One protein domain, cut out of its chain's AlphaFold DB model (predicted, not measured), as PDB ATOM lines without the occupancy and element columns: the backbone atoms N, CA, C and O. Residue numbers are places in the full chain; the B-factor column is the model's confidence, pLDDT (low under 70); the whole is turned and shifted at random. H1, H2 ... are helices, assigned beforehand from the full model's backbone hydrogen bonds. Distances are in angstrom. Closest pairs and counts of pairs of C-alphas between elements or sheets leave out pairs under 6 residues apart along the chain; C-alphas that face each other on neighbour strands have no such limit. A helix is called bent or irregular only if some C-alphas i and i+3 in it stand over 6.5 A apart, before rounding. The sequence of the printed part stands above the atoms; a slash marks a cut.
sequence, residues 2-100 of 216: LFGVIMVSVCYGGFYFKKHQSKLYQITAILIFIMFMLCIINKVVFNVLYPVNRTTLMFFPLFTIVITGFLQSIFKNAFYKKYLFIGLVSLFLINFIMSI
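Overview. This is residues 2 to 100 of the 216 residues of an uncharacterized protein of Bacteroidales bacterium (UniProt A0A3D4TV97). The longest helix, H3, makes a V with H4, with H5 folded back alongside H4, H1 crossing H3 and H4 near the V's closed end, and short H2 at that end. The 99 printed residues hold five named helices, H1 to H5 in order, and no named strand: all helix. The whole is only just compact, close to loose, with a radius of gyration of the C-alphas of 14.9 A, spanning 50 by 35 by 20 A.

Along the chain. Find C-alpha 23 at (157.527, 104.532, 158.122); from there H3, residues 23 to 46, runs 33.6 A. H4, residues 53 to 74, runs 29.9 A and is irregular, C-alphas 58 and 61 being 7.0 A apart. H5, residues 81 to 99, runs 26.5 A to C-alpha 99 at (176.493, 125.801, 161.596). H1 is residues 2 to 15, 20.3 A; H2 is residues 17 to 20, 5.4 A.

Arrangement. Look first at H4, the hub. H3, with residues 25 to 32 alone, touches it in a helical hairpin, Tyr 25 and Gly 69 having the closest C-alphas, 5.5 A. H5 is apart from H1, H2 and H3. Every O i to N i+4 pair is within hydrogen-bond range in H1, H3 and H5, 13 of 18 in H4; H2 is too short for one.

Size, cuts and confidence. The printed part has no cut and no long link; pLDDT is under 70 at 19 residues, among them 46 to 58.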
ATOM      1  N   LEU A   2     182.224 108.756 158.817       67.81
ATOM      2  CA  LEU A   2     180.817 109.202 158.866       67.81
ATOM      3  C   LEU A   2     179.937 108.667 157.711       67.81
ATOM      4  O   LEU A   2     178.826 108.204 157.943       67.81
ATOM      5  N   PHE A   3     180.456 108.660 156.477       77.12
ATOM      6  CA  PHE A   3     179.722 108.167 155.301       77.12
ATOM      7  C   PHE A   3     179.353 106.677 155.398       77.12
ATOM      8  O   PHE A   3     178.239 106.295 155.055       77.12
ATOM      9  N   GLY A   4     180.252 105.840 155.929       81.44
ATOM     10  CA  GLY A   4     179.978 104.412 156.120       81.44
ATOM     11  C   GLY A   4     178.821 104.169 157.093       81.44
ATOM     12  O   GLY A   4     177.949 103.351 156.817       81.44
ATOM     13  N   VAL A   5     178.755 104.944 158.181       83.81
ATOM     14  CA  VAL A   5     177.643 104.887 159.148       83.81
ATOM     15  C   VAL A   5     176.325 105.309 158.499       83.81
ATOM     16  O   VAL A   5     175.305 104.654 158.712       83.81
ATOM     17  N   ILE A   6     176.340 106.357 157.669       87.12
ATOM     18  CA  ILE A   6     175.157 106.803 156.922       87.12
ATOM     19  C   ILE A   6     174.690 105.706 155.963       87.12
ATOM     20  O   ILE A   6     173.511 105.374 155.973       87.12
ATOM     21  N   MET A   7     175.593 105.089 155.197       88.69
ATOM     22  CA  MET A   7     175.235 104.012 154.266       88.69
ATOM     23  C   MET A   7     174.643 102.793 154.975       88.69
ATOM     24  O   MET A   7     173.603 102.291 154.552       88.69
ATOM     25  N   VAL A   8     175.239 102.353 156.087       89.75
ATOM     26  CA  VAL A   8     174.686 101.256 156.900       89.75
ATOM     27  C   VAL A   8     173.299 101.617 157.431       89.75
ATOM     28  O   VAL A   8     172.383 100.799 157.352       89.75
ATOM     29  N   SER A   9     173.121 102.848 157.916       90.56
ATOM     30  CA  SER A   9     171.831 103.343 158.407       90.56
ATOM     31  C   SER A   9     170.786 103.368 157.286       90.56
ATOM     32  O   SER A   9     169.691 102.843 157.446       90.56
ATOM     33  N   VAL A  10     171.131 103.890 156.108       92.50
ATOM     34  CA  VAL A  10     170.249 103.922 154.931       92.50
ATOM     35  C   VAL A  10     169.840 102.508 154.510       92.50
ATOM     36  O   VAL A  10     168.651 102.231 154.368       92.50
ATOM     37  N   CYS A  11     170.793 101.581 154.371       92.25
ATOM     38  CA  CYS A  11     170.484 100.197 154.016       92.25
ATOM     39  C   CYS A  11     169.596  99.528 155.075       92.25
ATOM     40  O   CYS A  11     168.624  98.851 154.736       92.25
ATOM     41  N   TYR A  12     169.880  99.746 156.360       91.69
ATOM     42  CA  TYR A  12     169.064  99.201 157.438       91.69
ATOM     43  C   TYR A  12     167.633  99.760 157.413       91.69
ATOM     44  O   TYR A  12     166.674  98.993 157.474       91.69
ATOM     45  N   GLY A  13     167.476 101.080 157.280       90.31
ATOM     46  CA  GLY A  13     166.172 101.742 157.223       90.31
ATOM     47  C   GLY A  13     165.348 101.375 155.989       90.31
ATOM     48  O   GLY A  13     164.133 101.237 156.082       90.31
ATOM     49  N   GLY A  14     165.992 101.171 154.837       90.31
ATOM     50  CA  GLY A  14     165.307 100.777 153.606       90.31
ATOM     51  C   GLY A  14     164.832  99.321 153.621       90.31
ATOM     52  O   GLY A  14     163.678  99.043 153.292       90.31
ATOM     53  N   PHE A  15     165.704  98.391 154.028       89.50
ATOM     54  CA  PHE A  15     165.474  96.952 153.841       89.50
ATOM     55  C   PHE A  15     164.929  96.217 155.077       89.50
ATOM     56  O   PHE A  15     164.341  95.147 154.932       89.50
ATOM     57  N   TYR A  16     165.062  96.765 156.292       88.94
ATOM     58  CA  TYR A  16     164.707  96.062 157.537       88.94
ATOM     59  C   TYR A  16     163.474  96.636 158.255       88.94
ATOM     60  O   TYR A  16     163.396  96.606 159.488       88.94
ATOM     61  N   PHE A  17     162.453  97.072 157.503       86.69
ATOM     62  CA  PHE A  17     161.219  97.663 158.054       86.69
ATOM     63  C   PHE A  17     160.554  96.824 159.148       86.69
ATOM     64  O   PHE A  17     160.137  97.360 160.176       86.69
ATOM     65  N   LYS A  18     160.524  95.494 158.988       84.31
ATOM     66  CA  LYS A  18     159.939  94.576 159.980       84.31
ATOM     67  C   LYS A  18     160.574  94.707 161.374       84.31
ATOM     68  O   LYS A  18     159.899  94.435 162.362       84.31
ATOM     69  N   LYS A  19     161.840  95.136 161.468       82.56
ATOM     70  CA  LYS A  19     162.559  95.302 162.742       82.56
ATOM     71  C   LYS A  19     162.303  96.659 163.404       82.56
ATOM     72  O   LYS A  19     162.056  96.708 164.609       82.56
ATOM     73  N   HIS A  20     162.353  97.752 162.640       84.25
ATOM     74  CA  HIS A  20     162.255  99.108 163.201       84.25
ATOM     75  C   HIS A  20     160.841  99.710 163.175       84.25
ATOM     76  O   HIS A  20     160.564 100.598 163.974       84.25
ATOM     77  N   GLN A  21     159.951  99.244 162.289       85.75
ATOM     78  CA  GLN A  21     158.525  99.617 162.192       85.75
ATOM     79  C   GLN A  21     158.229 101.126 162.023       85.75
ATOM     80  O   GLN A  21     157.092 101.566 162.174       85.75
ATOM     81  N   SER A  22     159.233 101.933 161.670       87.69
ATOM     82  CA  SER A  22     159.098 103.381 161.448       87.69
ATOM     83  C   SER A  22     158.984 103.698 159.957       87.69
ATOM     84  O   SER A  22     159.951 103.528 159.211       87.69
ATOM     85  N   LYS A  23     157.801 104.162 159.524       89.19
ATOM     86  CA  LYS A  23     157.527 104.532 158.122       89.19
ATOM     87  C   LYS A  23     158.352 105.738 157.674       89.19
ATOM     88  O   LYS A  23     158.892 105.722 156.574       89.19
ATOM     89  N   LEU A  24     158.484 106.750 158.537       89.50
ATOM     90  CA  LEU A  24     159.287 107.941 158.251       89.50
ATOM     91  C   LEU A  24     160.743 107.552 157.980       89.50
ATOM     92  O   LEU A  24     161.299 107.937 156.960       89.50
ATOM     93  N   TYR A  25     161.324 106.708 158.839       91.25
ATOM     94  CA  TYR A  25     162.695 106.241 158.660       91.25
ATOM     95  C   TYR A  25     162.880 105.471 157.341       91.25
ATOM     96  O   TYR A  25     163.842 105.721 156.619       91.25
ATOM     97  N   GLN A  26     161.934 104.595 156.990       92.69
ATOM     98  CA  GLN A  26     161.992 103.831 155.743       92.69
ATOM     99  C   GLN A  26     161.937 104.730 154.502       92.69
ATOM    100  O   GLN A  26     162.774 104.603 153.612       92.69
ATOM    101  N   ILE A  27     160.971 105.651 154.451       91.88
ATOM    102  CA  ILE A  27     160.787 106.558 153.311       91.88
ATOM    103  C   ILE A  27     162.018 107.451 153.147       91.88
ATOM    104  O   ILE A  27     162.550 107.569 152.045       91.88
ATOM    105  N   THR A  28     162.514 108.036 154.240       92.19
ATOM    106  CA  THR A  28     163.704 108.891 154.202       92.19
ATOM    107  C   THR A  28     164.952 108.111 153.779       92.19
ATOM    108  O   THR A  28     165.740 108.620 152.984       92.19
ATOM    109  N   ALA A  29     165.124 106.870 154.242       92.62
ATOM    110  CA  ALA A  29     166.240 106.020 153.835       92.62
ATOM    111  C   ALA A  29     166.198 105.690 152.332       92.62
ATOM    112  O   ALA A  29     167.206 105.849 151.646       92.62
ATOM    113  N   ILE A  30     165.034 105.304 151.799       92.25
ATOM    114  CA  ILE A  30     164.859 105.035 150.362       92.25
ATOM    115  C   ILE A  30     165.145 106.294 149.537       92.25
ATOM    116  O   ILE A  30     165.841 106.220 148.527       92.25
ATOM    117  N   LEU A  31     164.663 107.456 149.981       90.94
ATOM    118  CA  LEU A  31     164.890 108.723 149.293       90.94
ATOM    119  C   LEU A  31     166.383 109.074 149.231       90.94
ATOM    120  O   LEU A  31     166.889 109.359 148.147       90.94
ATOM    121  N   ILE A  32     167.118 108.969 150.346       89.62
ATOM    122  CA  ILE A  32     168.576 109.184 150.352       89.62
ATOM    123  C   ILE A  32     169.285 108.171 149.443       89.62
ATOM    124  O   ILE A  32     170.194 108.547 148.704       89.62
ATOM    125  N   PHE A  33     168.865 106.904 149.458       90.56
ATOM    126  CA  PHE A  33     169.443 105.869 148.601       90.56
ATOM    127  C   PHE A  33     169.279 106.196 147.109       90.56
ATOM    128  O   PHE A  33     170.247 106.126 146.352       90.56
ATOM    129  N   ILE A  34     168.080 106.619 146.694       88.88
ATOM    130  CA  ILE A  34     167.809 107.066 145.320       88.88
ATOM    131  C   ILE A  34     168.676 108.276 144.974       88.88
ATOM    132  O   ILE A  34     169.285 108.307 143.906       88.88
ATOM    133  N   MET A  35     168.786 109.255 145.876       85.81
ATOM    134  CA  MET A  35     169.617 110.434 145.637       85.81
ATOM    135  C   MET A  35     171.098 110.074 145.468       85.81
ATOM    136  O   MET A  35     171.739 110.634 144.581       85.81
ATOM    137  N   PHE A  36     171.634 109.125 146.245       86.38
ATOM    138  CA  PHE A  36     172.998 108.614 146.056       86.38
ATOM    139  C   PHE A  36     173.171 107.867 144.729       86.38
ATOM    140  O   PHE A  36     174.193 108.040 144.069       86.38
ATOM    141  N   MET A  37     172.174 107.101 144.284       85.69
ATOM    142  CA  MET A  37     172.216 106.457 142.967       85.69
ATOM    143  C   MET A  37     172.209 107.476 141.823       85.69
ATOM    144  O   MET A  37     173.047 107.390 140.929       85.69
ATOM    145  N   LEU A  38     171.327 108.480 141.872       82.62
ATOM    146  CA  LEU A  38     171.277 109.565 140.880       82.62
ATOM    147  C   LEU A  38     172.597 110.328 140.807       82.62
ATOM    148  O   LEU A  38     173.088 110.664 139.737       82.62
ATOM    149  N   CYS A  39     173.186 110.563 141.967       77.25
ATOM    150  CA  CYS A  39     174.510 111.119 142.132       77.25
ATOM    151  C   CYS A  39     175.594 110.291 141.403       77.25
ATOM    152  O   CYS A  39     176.399 110.848 140.652       77.25
ATOM    153  N   ILE A  40     175.607 108.962 141.579       82.56
ATOM    154  CA  ILE A  40     176.567 108.063 140.911       82.56
ATOM    155  C   ILE A  40     176.353 108.101 139.399       82.56
ATOM    156  O   ILE A  40     177.313 108.293 138.655       82.56
ATOM    157  N   ILE A  41     175.099 107.999 138.956       81.38
ATOM    158  CA  ILE A  41     174.724 108.084 137.541       81.38
ATOM    159  C   ILE A  41     175.197 109.414 136.949       81.38
ATOM    160  O   ILE A  41     175.845 109.414 135.907       81.38
ATOM    161  N   ASN A  42     174.967 110.539 137.633       73.44
ATOM    162  CA  ASN A  42     175.373 111.854 137.144       73.44
ATOM    163  C   ASN A  42     176.882 111.977 136.939       73.44
ATOM    164  O   ASN A  42     177.333 112.562 135.953       73.44
ATOM    165  N   LYS A  43     177.675 111.390 137.837       73.12
ATOM    166  CA  LYS A  43     179.128 111.397 137.695       73.12
ATOM    167  C   LYS A  43     179.618 110.448 136.608       73.12
ATOM    168  O   LYS A  43     180.532 110.816 135.878       73.12
ATOM    169  N   VAL A  44     179.043 109.253 136.504       79.81
ATOM    170  CA  VAL A  44     179.474 108.239 135.529       79.81
ATOM    171  C   VAL A  44     179.051 108.618 134.108       79.81
ATOM    172  O   VAL A  44     179.843 108.469 133.185       79.81
ATOM    173  N   VAL A  45     177.830 109.128 133.931       82.62
ATOM    174  CA  VAL A  45     177.242 109.411 132.613       82.62
ATOM    175  C   VAL A  45     177.566 110.822 132.129       82.62
ATOM    176  O   VAL A  45     177.959 110.998 130.982       82.62
ATOM    177  N   PHE A  46     177.423 111.834 132.990       64.69
ATOM    178  CA  PHE A  46     177.533 113.240 132.575       64.69
ATOM    179  C   PHE A  46     178.849 113.902 133.005       64.69
ATOM    180  O   PHE A  46     179.075 115.069 132.696       64.69
ATOM    181  N   ASN A  47     179.713 113.185 133.735       56.91
ATOM    182  CA  ASN A  47     180.950 113.704 134.330       56.91
ATOM    183  C   ASN A  47     180.758 114.997 135.153       56.91
ATOM    184  O   ASN A  47     181.705 115.751 135.383       56.91
ATOM    185  N   VAL A  48     179.535 115.249 135.632       57.97
ATOM    186  CA  VAL A  48     179.207 116.427 136.436       57.97
ATOM    187  C   VAL A  48     179.747 116.224 137.848       57.97
ATOM    188  O   VAL A  48     179.562 115.171 138.467       57.97
ATOM    189  N   LEU A  49     180.466 117.229 138.348       53.66
ATOM    190  CA  LEU A  49     180.973 117.248 139.714       53.66
ATOM    191  C   LEU A  49     179.817 117.369 140.706       53.66
ATOM    192  O   LEU A  49     178.856 118.109 140.508       53.66
ATOM    193  N   TYR A  50     179.936 116.587 141.769       58.16
ATOM    194  CA  TYR A  50     178.917 116.416 142.785       58.16
ATOM    195  C   TYR A  50     178.582 117.702 143.539       58.16
ATOM    196  O   TYR A  50     179.406 118.617 143.610       58.16
ATOM    197  N   PRO A  51     177.427 117.722 144.223       51.59
ATOM    198  CA  PRO A  51     177.213 118.640 145.318       51.59
ATOM    199  C   PRO A  51     178.290 118.467 146.409       51.59
ATOM    200  O   PRO A  51     178.220 117.556 147.230       51.59
ATOM    201  N   VAL A  52     179.304 119.334 146.404       51.12
ATOM    202  CA  VAL A  52     180.310 119.451 147.470       51.12
ATOM    203  C   VAL A  52     179.899 120.592 148.399       51.12
ATOM    204  O   VAL A  52     179.317 121.585 147.959       51.12
ATOM    205  N   ASN A  53     180.225 120.484 149.685       52.78
ATOM    206  CA  ASN A  53     180.013 121.554 150.660       52.78
ATOM    207  C   ASN A  53     178.520 121.901 150.828       52.78
ATOM    208  O   ASN A  53     177.757 121.093 151.354       52.78
ATOM    209  N   ARG A  54     178.050 123.073 150.392       55.41
ATOM    210  CA  ARG A  54     176.711 123.590 150.739       55.41
ATOM    211  C   ARG A  54     175.547 122.760 150.248       55.41
ATOM    212  O   ARG A  54     174.516 122.671 150.899       55.41
ATOM    213  N   THR A  55     175.699 122.136 149.102       59.06
ATOM    214  CA  THR A  55     174.655 121.292 148.538       59.06
ATOM    215  C   THR A  55     174.480 119.993 149.334       59.06
ATOM    216  O   THR A  55     173.404 119.406 149.273       59.06
ATOM    217  N   THR A  56     175.445 119.613 150.196       64.12
ATOM    218  CA  THR A  56     175.217 118.582 151.227       64.12
ATOM    219  C   THR A  56     174.343 119.046 152.399       64.12
ATOM    220  O   THR A  56     173.726 118.200 153.044       64.12
ATOM    221  N   LEU A  57     174.182 120.359 152.645       65.19
ATOM    222  CA  LEU A  57     173.291 120.872 153.707       65.19
ATOM    223  C   LEU A  57     171.828 120.499 153.457       65.19
ATOM    224  O   LEU A  57     171.098 120.235 154.407       65.19
ATOM    225  N   MET A  58     171.409 120.402 152.191       68.38
ATOM    226  CA  MET A  58     170.055 119.949 151.843       68.38
ATOM    227  C   MET A  58     169.787 118.507 152.298       68.38
ATOM    228  O   MET A  58     168.646 118.142 152.568       68.38
ATOM    229  N   PHE A  59     170.838 117.697 152.444       77.00
ATOM    230  CA  PHE A  59     170.736 116.329 152.943       77.00
ATOM    231  C   PHE A  59     170.778 116.247 154.471       77.00
ATOM    232  O   PHE A  59     170.441 115.202 155.024       77.00
ATOM    233  N   PHE A  60     171.155 117.319 155.175       78.38
ATOM    234  CA  PHE A  60     171.332 117.299 156.627       78.38
ATOM    235  C   PHE A  60     170.061 116.896 157.403       78.38
ATOM    236  O   PHE A  60     170.162 116.025 158.277       78.38
ATOM    237  N   PRO A  61     168.850 117.409 157.081       81.50
ATOM    238  CA  PRO A  61     167.622 116.947 157.732       81.50
ATOM    239  C   PRO A  61     167.368 115.452 157.501       81.50
ATOM    240  O   PRO A  61     167.000 114.725 158.424       81.50
ATOM    241  N   LEU A  62     167.629 114.972 156.281       87.06
ATOM    242  CA  LEU A  62     167.433 113.574 155.902       87.06
ATOM    243  C   LEU A  62     168.428 112.656 156.630       87.06
ATOM    244  O   LEU A  62     168.030 111.629 157.179       87.06
ATOM    245  N   PHE A  63     169.705 113.050 156.708       86.31
ATOM    246  CA  PHE A  63     170.725 112.329 157.472       86.31
ATOM    247  C   PHE A  63     170.387 112.272 158.955       86.31
ATOM    248  O   PHE A  63     170.520 111.215 159.567       86.31
ATOM    249  N   THR A  64     169.891 113.374 159.520       85.38
ATOM    250  CA  THR A  64     169.474 113.418 160.922       85.38
ATOM    251  C   THR A  64     168.359 112.412 161.178       85.38
ATOM    252  O   THR A  64     168.487 111.597 162.089       85.38
ATOM    253  N   ILE A  65     167.309 112.386 160.349       86.62
ATOM    254  CA  ILE A  65     166.201 111.424 160.472       86.62
ATOM    255  C   ILE A  65     166.701 109.978 160.345       86.62
ATOM    256  O   ILE A  65     166.291 109.123 161.128       86.62
ATOM    257  N   VAL A  66     167.601 109.698 159.399       90.00
ATOM    258  CA  VAL A  66     168.133 108.347 159.162       90.00
ATOM    259  C   VAL A  66     169.010 107.862 160.315       90.00
ATOM    260  O   VAL A  66     168.799 106.760 160.813       90.00
ATOM    261  N   ILE A  67     169.950 108.679 160.791       87.88
ATOM    262  CA  ILE A  67     170.825 108.322 161.920       87.88
ATOM    263  C   ILE A  67     169.992 108.144 163.193       87.88
ATOM    264  O   ILE A  67     170.156 107.172 163.930       87.88
ATOM    265  N   THR A  68     169.048 109.051 163.423       85.06
ATOM    266  CA  THR A  68     168.140 109.021 164.573       85.06
ATOM    267  C   THR A  68     167.265 107.762 164.523       85.06
ATOM    268  O   THR A  68     167.236 106.987 165.478       85.06
ATOM    269  N   GLY A  69     166.641 107.459 163.380       86.00
ATOM    270  CA  GLY A  69     165.857 106.235 163.184       86.00
ATOM    271  C   GLY A  69     166.673 104.945 163.347       86.00
ATOM    272  O   GLY A  69     166.194 103.977 163.945       86.00
ATOM    273  N   PHE A  70     167.926 104.942 162.887       88.81
ATOM    274  CA  PHE A  70     168.849 103.820 163.053       88.81
ATOM    275  C   PHE A  70     169.166 103.548 164.525       88.81
ATOM    276  O   PHE A  70     168.970 102.432 165.010       88.81
ATOM    277  N   LEU A  71     169.584 104.584 165.258       85.19
ATOM    278  CA  LEU A  71     169.902 104.486 166.681       85.19
ATOM    279  C   LEU A  71     168.672 104.064 167.493       85.19
ATOM    280  O   LEU A  71     168.780 103.209 168.370       85.19
ATOM    281  N   GLN A  72     167.483 104.573 167.155       82.75
ATOM    282  CA  GLN A  72     166.237 104.168 167.814       82.75
ATOM    283  C   GLN A  72     165.981 102.669 167.660       82.75
ATOM    284  O   GLN A  72     165.539 102.008 168.602       82.75
ATOM    285  N   SER A  73     166.246 102.135 166.466       84.06
ATOM    286  CA  SER A  73     166.030 100.722 166.192       84.06
ATOM    287  C   SER A  73     167.025  99.827 166.919       84.06
ATOM    288  O   SER A  73     166.630  98.737 167.330       84.06
ATOM    289  N   ILE A  74     168.289 100.237 167.043       84.44
ATOM    290  CA  ILE A  74     169.327  99.431 167.702       84.44
ATOM    291  C   ILE A  74     169.154  99.469 169.222       84.44
ATOM    292  O   ILE A  74     169.228  98.436 169.882       84.44
ATOM    293  N   PHE A  75     168.834 100.635 169.783       80.81
ATOM    294  CA  PHE A  75     168.699 100.834 171.228       80.81
ATOM    295  C   PHE A  75     167.256 100.679 171.741       80.81
ATOM    296  O   PHE A  75     166.915 101.191 172.810       80.81
ATOM    297  N   LYS A  76     166.391  99.949 171.017       72.12
ATOM    298  CA  LYS A  76     164.952  99.808 171.331       72.12
ATOM    299  C   LYS A  76     164.684  99.339 172.773       72.12
ATOM    300  O   LYS A  76     163.713  99.800 173.388       72.12
ATOM    301  N   ASN A  77     165.570  98.499 173.315       73.38
ATOM    302  CA  ASN A  77     165.455  97.868 174.636       73.38
ATOM    303  C   ASN A  77     166.320  98.523 175.732       73.38
ATOM    304  O   ASN A  77     166.335  98.040 176.859       73.38
ATOM    305  N   ALA A  78     167.043  99.607 175.438       75.50
ATOM    306  CA  ALA A  78     167.887 100.264 176.435       75.50
ATOM    307  C   ALA A  78     167.050 101.115 177.411       75.50
ATOM    308  O   ALA A  78     166.207 101.910 176.987       75.50
ATOM    309  N   PHE A  79     167.321 101.000 178.715       68.00
ATOM    310  CA  PHE A  79     166.611 101.736 179.775       68.00
ATOM    311  C   PHE A  79     166.745 103.266 179.629       68.00
ATOM    312  O   PHE A  79     165.770 104.001 179.754       68.00
ATOM    313  N   TYR A  80     167.927 103.750 179.238       70.38
ATOM    314  CA  TYR A  80     168.223 105.181 179.074       70.38
ATOM    315  C   TYR A  80     167.881 105.745 177.687       70.38
ATOM    316  O   TYR A  80     168.225 106.891 177.389       70.38
ATOM    317  N   LYS A  81     167.200 104.972 176.825       71.44
ATOM    318  CA  LYS A  81     167.000 105.326 175.408       71.44
ATOM    319  C   LYS A  81     166.413 106.718 175.213       71.44
ATOM    320  O   LYS A  81     166.875 107.442 174.347       71.44
ATOM    321  N   LYS A  82     165.430 107.116 176.031       72.56
ATOM    322  CA  LYS A  82     164.738 108.404 175.887       72.56
ATOM    323  C   LYS A  82     165.700 109.575 176.106       72.56
ATOM    324  O   LYS A  82     165.704 110.505 175.311       72.56
ATOM    325  N   TYR A  83     166.537 109.498 177.138       77.62
ATOM    326  CA  TYR A  83     167.504 110.543 177.474       77.62
ATOM    327  C   TYR A  83     168.655 110.601 176.470       77.62
ATOM    328  O   TYR A  83     169.021 111.683 176.024       77.62
ATOM    329  N   LEU A  84     169.163 109.438 176.049       75.88
ATOM    330  CA  LEU A  84     170.212 109.346 175.033       75.88
ATOM    331  C   LEU A  84     169.741 109.925 173.690       75.88
ATOM    332  O   LEU A  84     170.480 110.649 173.029       75.88
ATOM    333  N   PHE A  85     168.491 109.655 173.314       73.00
ATOM    334  CA  PHE A  85     167.909 110.143 172.069       73.00
ATOM    335  C   PHE A  85     167.649 111.646 172.081       73.00
ATOM    336  O   PHE A  85     167.990 112.330 171.122       73.00
ATOM    337  N   ILE A  86     167.088 112.163 173.179       77.00
ATOM    338  CA  ILE A  86     166.902 113.605 173.367       77.00
ATOM    339  C   ILE A  86     168.263 114.305 173.322       77.00
ATOM    340  O   ILE A  86     168.411 115.267 172.581       77.00
ATOM    341  N   GLY A  87     169.278 113.774 174.012       81.94
ATOM    342  CA  GLY A  87     170.636 114.325 173.989       81.94
ATOM    343  C   GLY A  87     171.245 114.372 172.584       81.94
ATOM    344  O   GLY A  87     171.756 115.409 172.177       81.94
ATOM    345  N   LEU A  88     171.144 113.287 171.811       79.75
ATOM    346  CA  LEU A  88     171.649 113.232 170.433       79.75
ATOM    347  C   LEU A  88     170.920 114.197 169.496       79.75
ATOM    348  O   LEU A  88     171.573 114.922 168.748       79.75
ATOM    349  N   VAL A  89     169.587 114.237 169.544       78.81
ATOM    350  CA  VAL A  89     168.792 115.162 168.721       78.81
ATOM    351  C   VAL A  89     169.109 116.610 169.088       78.81
ATOM    352  O   VAL A  89     169.307 117.429 168.195       78.81
ATOM    353  N   SER A  90     169.231 116.923 170.380       78.75
ATOM    354  CA  SER A  90     169.634 118.250 170.848       78.75
ATOM    355  C   SER A  90     171.050 118.614 170.401       78.75
ATOM    356  O   SER A  90     171.252 119.731 169.945       78.75
ATOM    357  N   LEU A  91     172.015 117.691 170.454       82.38
ATOM    358  CA  LEU A  91     173.376 117.929 169.960       82.38
ATOM    359  C   LEU A  91     173.402 118.176 168.449       82.38
ATOM    360  O   LEU A  91     174.059 119.114 168.003       82.38
ATOM    361  N   PHE A  92     172.665 117.388 167.659       77.88
ATOM    362  CA  PHE A  92     172.548 117.620 166.217       77.88
ATOM    363  C   PHE A  92     171.867 118.952 165.906       77.88
ATOM    364  O   PHE A  92     172.312 119.653 165.001       77.88
ATOM    365  N   LEU A  93     170.836 119.323 166.668       77.19
ATOM    366  CA  LEU A  93     170.145 120.599 166.519       77.19
ATOM    367  C   LEU A  93     171.050 121.779 166.890       77.19
ATOM    368  O   LEU A  93     171.115 122.740 166.134       77.19
ATOM    369  N   ILE A  94     171.780 121.703 168.005       78.81
ATOM    370  CA  ILE A  94     172.746 122.733 168.412       78.81
ATOM    371  C   ILE A  94     173.844 122.855 167.359       78.81
ATOM    372  O   ILE A  94     174.130 123.961 166.914       78.81
ATOM    373  N   ASN A  95     174.409 121.735 166.901       76.19
ATOM    374  CA  ASN A  95     175.428 121.739 165.856       76.19
ATOM    375  C   ASN A  95     174.896 122.341 164.550       76.19
ATOM    376  O   ASN A  95     175.596 123.112 163.902       76.19
ATOM    377  N   PHE A  96     173.652 122.036 164.178       69.00
ATOM    378  CA  PHE A  96     172.995 122.637 163.022       69.00
ATOM    379  C   PHE A  96     172.812 124.143 163.193       69.00
ATOM    380  O   PHE A  96     173.250 124.893 162.331       69.00
ATOM    381  N   ILE A  97     172.245 124.594 164.316       72.94
ATOM    382  CA  ILE A  97     172.034 126.018 164.613       72.94
ATOM    383  C   ILE A  97     173.368 126.772 164.629       72.94
ATOM    384  O   ILE A  97     173.469 127.828 164.018       72.94
ATOM    385  N   MET A  98     174.408 126.214 165.253       65.50
ATOM    386  CA  MET A  98     175.757 126.791 165.246       65.50
ATOM    387  C   MET A  98     176.399 126.800 163.854       65.50
ATOM    388  O   MET A  98     177.222 127.666 163.567       65.50
ATOM    389  N   SER A  99     176.032 125.853 162.989       59.56
ATOM    390  CA  SER A  99     176.493 125.801 161.596       59.56
ATOM    391  C   SER A  99     175.704 126.740 160.677       59.56
ATOM    392  O   SER A  99     176.159 127.029 159.569       59.56
ATOM    393  N   ILE A 100     174.533 127.228 161.102       59.44
ATOM    394  CA  ILE A 100     173.782 128.239 160.362       59.44
ATOM    395  C   ILE A 100     174.467 129.591 160.577       59.44
ATOM    396  O   ILE A 100     174.271 130.274 161.579       59.44
TER     397      ILE A 100